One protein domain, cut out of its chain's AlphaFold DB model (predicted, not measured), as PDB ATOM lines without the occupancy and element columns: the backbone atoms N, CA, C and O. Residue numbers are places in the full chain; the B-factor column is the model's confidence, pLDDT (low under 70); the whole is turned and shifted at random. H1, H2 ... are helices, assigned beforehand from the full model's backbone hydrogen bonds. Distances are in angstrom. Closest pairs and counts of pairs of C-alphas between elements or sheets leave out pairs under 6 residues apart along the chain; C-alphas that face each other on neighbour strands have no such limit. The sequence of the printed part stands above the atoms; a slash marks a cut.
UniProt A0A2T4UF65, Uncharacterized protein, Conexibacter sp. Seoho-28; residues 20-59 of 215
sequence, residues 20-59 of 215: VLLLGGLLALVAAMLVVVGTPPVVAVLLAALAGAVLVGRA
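What this domain is: This is residues 20 to 59 of the 215 residues of an uncharacterized protein of Conexibacter sp. Seoho-28 (UniProt A0A2T4UF65). Two helices of similar length, H1 and H2, form a helical hairpin that opens as a V: they are close together toward the tight turn that joins them and spread apart toward the two ends of the printed part. The last residues of H2, 53 to 59, stick out free of H1. The printed part has 40 residues with two named helices, H1 then H2, and no named strand; the class is all helix. The whole is compact, with a radius of gyration of the C-alphas of 10.0 A, and elongated in outline, spanning 29 by 17 by 12 A.

Where its parts are: H1 is residues 20 to 36, 24.4 A from first to last C-alpha, and begins at C-alpha 20, (-23.206, 28.189, -43.607). Four residues, 37 to 40, follow. H2 is residues 41 to 59, 26.1 A long from first to last C-alpha; it begins at C-alpha 41, (-26.536, 44.892, -29.759), and ends at C-alpha 59, (-10.354, 32.792, -46.357).

How they stand to each other: H1 and H2 are a helical hairpin, joined by a tight link. They touch, with 16 pairs of C-alphas within 8 A; the closest C-alphas are those of Ala 31 and Ala 44, 5.0 A apart. Their lines stand at a steep tilt of 41 degrees, and they run opposite ways. The centres of the two helices are 9.9 A apart. Residues 53 to 59, which belong to H2, stand free. In H1 and H2 every O i to N i+4 pair is within hydrogen-bond range.

The domain as a whole: The two C-alphas farthest apart are those of Gly 38 and Ala 59, 29.4 A. The C-alphas of Val 20 and Ala 59, the first and last printed, are 13.9 A apart. The printed part has no cut and no long link. The mean pLDDT of the printed part is 78.9, and residues 20 to 21 are under 70.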
ATOM      1  N   VAL A  20     -22.566  26.868 -43.737       67.31
ATOM      2  CA  VAL A  20     -23.206  28.189 -43.607       67.31
ATOM      3  C   VAL A  20     -23.824  28.351 -42.215       67.31
ATOM      4  O   VAL A  20     -23.680  29.401 -41.593       67.31
ATOM      5  N   LEU A  21     -24.450  27.294 -41.694       68.88
ATOM      6  CA  LEU A  21     -25.027  27.256 -40.352       68.88
ATOM      7  C   LEU A  21     -23.944  27.356 -39.270       68.88
ATOM      8  O   LEU A  21     -24.112  28.101 -38.310       68.88
ATOM      9  N   LEU A  22     -22.820  26.651 -39.433       70.94
ATOM     10  CA  LEU A  22     -21.684  26.717 -38.508       70.94
ATOM     11  C   LEU A  22     -21.051  28.110 -38.491       70.94
ATOM     12  O   LEU A  22     -20.788  28.647 -37.415       70.94
ATOM     13  N   LEU A  23     -20.849  28.722 -39.662       72.62
ATOM     14  CA  LEU A  23     -20.321  30.083 -39.751       72.62
ATOM     15  C   LEU A  23     -21.300  31.097 -39.143       72.62
ATOM     16  O   LEU A  23     -20.894  31.940 -38.345       72.62
ATOM     17  N   GLY A  24     -22.591  30.991 -39.471       73.62
ATOM     18  CA  GLY A  24     -23.641  31.831 -38.894       73.62
ATOM     19  C   GLY A  24     -23.733  31.684 -37.373       73.62
ATOM     20  O   GLY A  24     -23.785  32.685 -36.662       73.62
ATOM     21  N   GLY A  25     -23.666  30.452 -36.864       77.56
ATOM     22  CA  GLY A  25     -23.649  30.149 -35.432       77.56
ATOM     23  C   GLY A  25     -22.422  30.718 -34.718       77.56
ATOM     24  O   GLY A  25     -22.555  31.310 -33.648       77.56
ATOM     25  N   LEU A  26     -21.237  30.621 -35.327       78.06
ATOM     26  CA  LEU A  26     -20.015  31.222 -34.792       78.06
ATOM     27  C   LEU A  26     -20.128  32.750 -34.704       78.06
ATOM     28  O   LEU A  26     -19.797  33.336 -33.674       78.06
ATOM     29  N   LEU A  27     -20.623  33.403 -35.758       77.75
ATOM     30  CA  LEU A  27     -20.815  34.856 -35.770       77.75
ATOM     31  C   LEU A  27     -21.865  35.299 -34.744       77.75
ATOM     32  O   LEU A  27     -21.660  36.300 -34.054       77.75
ATOM     33  N   ALA A  28     -22.949  34.536 -34.589       77.69
ATOM     34  CA  ALA A  28     -23.962  34.782 -33.567       77.69
ATOM     35  C   ALA A  28     -23.382  34.666 -32.149       77.69
ATOM     36  O   ALA A  28     -23.653  35.520 -31.304       77.69
ATOM     37  N   LEU A  29     -22.532  33.664 -31.894       81.00
ATOM     38  CA  LEU A  29     -21.841  33.502 -30.614       81.00
ATOM     39  C   LEU A  29     -20.916  34.690 -30.310       81.00
ATOM     40  O   LEU A  29     -20.916  35.202 -29.191       81.00
ATOM     41  N   VAL A  30     -20.155  35.160 -31.304       78.19
ATOM     42  CA  VAL A  30     -19.291  36.344 -31.163       78.19
ATOM     43  C   VAL A  30     -20.118  37.591 -30.845       78.19
ATOM     44  O   VAL A  30     -19.775  38.332 -29.923       78.19
ATOM     45  N   ALA A  31     -21.228  37.810 -31.557       74.44
ATOM     46  CA  ALA A  31     -22.127  38.930 -31.288       74.44
ATOM     47  C   ALA A  31     -22.713  38.858 -29.867       74.44
ATOM     48  O   ALA A  31     -22.702  39.856 -29.149       74.44
ATOM     49  N   ALA A  32     -23.156  37.676 -29.428       77.12
ATOM     50  CA  ALA A  32     -23.670  37.467 -28.076       77.12
ATOM     51  C   ALA A  32     -22.615  37.788 -27.003       77.12
ATOM     52  O   ALA A  32     -22.914  38.492 -26.039       77.12
ATOM     53  N   MET A  33     -21.367  37.350 -27.193       77.88
ATOM     54  CA  MET A  33     -20.264  37.663 -26.275       77.88
ATOM     55  C   MET A  33     -19.985  39.167 -26.189       77.88
ATOM     56  O   MET A  33     -19.778  39.689 -25.096       77.88
ATOM     57  N   LEU A  34     -20.031  39.889 -27.311       78.19
ATOM     58  CA  LEU A  34     -19.863  41.345 -27.313       78.19
ATOM     59  C   LEU A  34     -20.969  42.050 -26.518       78.19
ATOM     60  O   LEU A  34     -20.677  42.990 -25.775       78.19
ATOM     61  N   VAL A  35     -22.215  41.582 -26.630       83.19
ATOM     62  CA  VAL A  35     -23.344  42.117 -25.852       83.19
ATOM     63  C   VAL A  35     -23.143  41.892 -24.354       83.19
ATOM     64  O   VAL A  35     -23.356  42.815 -23.573       83.19
ATOM     65  N   VAL A  36     -22.660  40.713 -23.947       86.44
ATOM     66  CA  VAL A  36     -22.348  40.410 -22.535       86.44
ATOM     67  C   VAL A  36     -21.283  41.358 -21.965       86.44
ATOM     68  O   VAL A  36     -21.360  41.738 -20.801       86.44
ATOM     69  N   VAL A  37     -20.325  41.797 -22.786       86.56
ATOM     70  CA  VAL A  37     -19.278  42.766 -22.402       86.56
ATOM     71  C   VAL A  37     -19.809  44.214 -22.328       86.56
ATOM     72  O   VAL A  37     -19.085  45.127 -21.943       86.56
ATOM     73  N   GLY A  38     -21.088  44.443 -22.646       85.81
ATOM     74  CA  GLY A  38     -21.731  45.759 -22.604       85.81
ATOM     75  C   GLY A  38     -21.736  46.493 -23.945       85.81
ATOM     76  O   GLY A  38     -22.055  47.680 -24.000       85.81
ATOM     77  N   THR A  39     -21.401  45.808 -25.043       83.44
ATOM     78  CA  THR A  39     -21.507  46.387 -26.388       83.44
ATOM     79  C   THR A  39     -22.984  46.485 -26.780       83.44
ATOM     80  O   THR A  39     -23.704  45.490 -26.664       83.44
ATOM     81  N   PRO A  40     -23.474  47.633 -27.284       89.44
ATOM     82  CA  PRO A  40     -24.856  47.727 -27.739       89.44
ATOM     83  C   PRO A  40     -25.115  46.715 -28.871       89.44
ATOM     84  O   PRO A  40     -24.261  46.545 -29.747       89.44
ATOM     85  N   PRO A  41     -26.288  46.053 -28.899       79.88
ATOM     86  CA  PRO A  41     -26.536  44.892 -29.759       79.88
ATOM     87  C   PRO A  41     -26.392  45.211 -31.248       79.88
ATOM     88  O   PRO A  41     -25.842  44.412 -32.000       79.88
ATOM     89  N   VAL A  42     -26.799  46.410 -31.667       87.12
ATOM     90  CA  VAL A  42     -26.631  46.878 -33.052       87.12
ATOM     91  C   VAL A  42     -25.151  46.939 -33.440       87.12
ATOM     92  O   VAL A  42     -24.772  46.480 -34.516       87.12
ATOM     93  N   VAL A  43     -24.297  47.450 -32.550       82.19
ATOM     94  CA  VAL A  43     -22.849  47.529 -32.784       82.19
ATOM     95  C   VAL A  43     -22.223  46.135 -32.757       82.19
ATOM     96  O   VAL A  43     -21.388  45.838 -33.604       82.19
ATOM     97  N   ALA A  44     -22.657  45.255 -31.852       76.88
ATOM     98  CA  ALA A  44     -22.185  43.872 -31.801       76.88
ATOM     99  C   ALA A  44     -22.478  43.108 -33.105       76.88
ATOM    100  O   ALA A  44     -21.593  42.439 -33.637       76.88
ATOM    101  N   VAL A  45     -23.686  43.256 -33.657       79.50
ATOM    102  CA  VAL A  45     -24.072  42.647 -34.941       79.50
ATOM    103  C   VAL A  45     -23.267  43.235 -36.098       79.50
ATOM    104  O   VAL A  45     -22.763  42.480 -36.925       79.50
ATOM    105  N   LEU A  46     -23.083  44.558 -36.145       82.38
ATOM    106  CA  LEU A  46     -22.257  45.213 -37.167       82.38
ATOM    107  C   LEU A  46     -20.801  44.736 -37.124       82.38
ATOM    108  O   LEU A  46     -20.221  44.444 -38.167       82.38
ATOM    109  N   LEU A  47     -20.218  44.615 -35.930       79.06
ATOM    110  CA  LEU A  47     -18.856  44.111 -35.752       79.06
ATOM    111  C   LEU A  47     -18.738  42.639 -36.148       79.06
ATOM    112  O   LEU A  47     -17.774  42.273 -36.818       79.06
ATOM    113  N   ALA A  48     -19.713  41.802 -35.788       74.44
ATOM    114  CA  ALA A  48     -19.746  40.404 -36.205       74.44
ATOM    115  C   ALA A  48     -19.896  40.275 -37.730       74.44
ATOM    116  O   ALA A  48     -19.166  39.509 -38.354       74.44
ATOM    117  N   ALA A  49     -20.771  41.068 -38.353       75.25
ATOM    118  CA  ALA A  49     -20.937  41.098 -39.803       75.25
ATOM    119  C   ALA A  49     -19.658  41.567 -40.514       75.25
ATOM    120  O   ALA A  49     -19.225  40.942 -41.483       75.25
ATOM    121  N   LEU A  50     -19.008  42.617 -40.003       82.19
ATOM    122  CA  LEU A  50     -17.733  43.106 -40.524       82.19
ATOM    123  C   LEU A  50     -16.631  42.049 -40.383       82.19
ATOM    124  O   LEU A  50     -15.891  41.804 -41.333       82.19
ATOM    125  N   ALA A  51     -16.543  41.387 -39.228       78.06
ATOM    126  CA  ALA A  51     -15.609  40.289 -39.011       78.06
ATOM    127  C   ALA A  51     -15.875  39.141 -39.993       78.06
ATOM    128  O   ALA A  51     -14.940  38.673 -40.637       78.06
ATOM    129  N   GLY A  52     -17.137  38.750 -40.184       76.69
ATOM    130  CA  GLY A  52     -17.548  37.765 -41.184       76.69
ATOM    131  C   GLY A  52     -17.115  38.149 -42.601       76.69
ATOM    132  O   GLY A  52     -16.498  37.344 -43.294       76.69
ATOM    133  N   ALA A  53     -17.343  39.398 -43.013       78.88
ATOM    134  CA  ALA A  53     -16.928  39.896 -44.323       78.88
ATOM    135  C   ALA A  53     -15.400  39.849 -44.509       78.88
ATOM    136  O   ALA A  53     -14.907  39.425 -45.557       78.88
ATOM    137  N   VAL A  54     -14.636  40.227 -43.479       81.06
ATOM    138  CA  VAL A  54     -13.167  40.143 -43.494       81.06
ATOM    139  C   VAL A  54     -12.698  38.687 -43.555       81.06
ATOM    140  O   VAL A  54     -11.771  38.388 -44.309       81.06
ATOM    141  N   LEU A  55     -13.333  37.784 -42.801       77.31
ATOM    142  CA  LEU A  55     -13.030  36.351 -42.797       77.31
ATOM    143  C   LEU A  55     -13.237  35.743 -44.182       77.31
ATOM    144  O   LEU A  55     -12.313  35.135 -44.715       77.31
ATOM    145  N   VAL A  56     -14.400  35.973 -44.796       76.81
ATOM    146  CA  VAL A  56     -14.709  35.497 -46.154       76.81
ATOM    147  C   VAL A  56     -13.723  36.082 -47.169       76.81
ATOM    148  O   VAL A  56     -13.186  35.360 -48.004       76.81
ATOM    149  N   GLY A  57     -13.399  37.376 -47.062       78.88
ATOM    150  CA  GLY A  57     -12.437  38.031 -47.952       78.88
ATOM    151  C   GLY A  57     -10.993  37.534 -47.810       78.88
ATOM    152  O   GLY A  57     -10.216  37.649 -48.756       78.88
ATOM    153  N   ARG A  58     -10.619  36.987 -46.647       82.19
ATOM    154  CA  ARG A  58      -9.267  36.483 -46.341       82.19
ATOM    155  C   ARG A  58      -9.170  34.956 -46.337       82.19
ATOM    156  O   ARG A  58      -8.062  34.452 -46.162       82.19
ATOM    157  N   ALA A  59     -10.277  34.240 -46.532       79.31
ATOM    158  CA  ALA A  59     -10.354  32.792 -46.357       79.31
ATOM    159  C   ALA A  59      -9.332  32.038 -47.217       79.31
ATOM    160  O   ALA A  59      -8.583  31.209 -46.708       79.31
TER     161      ALA A  59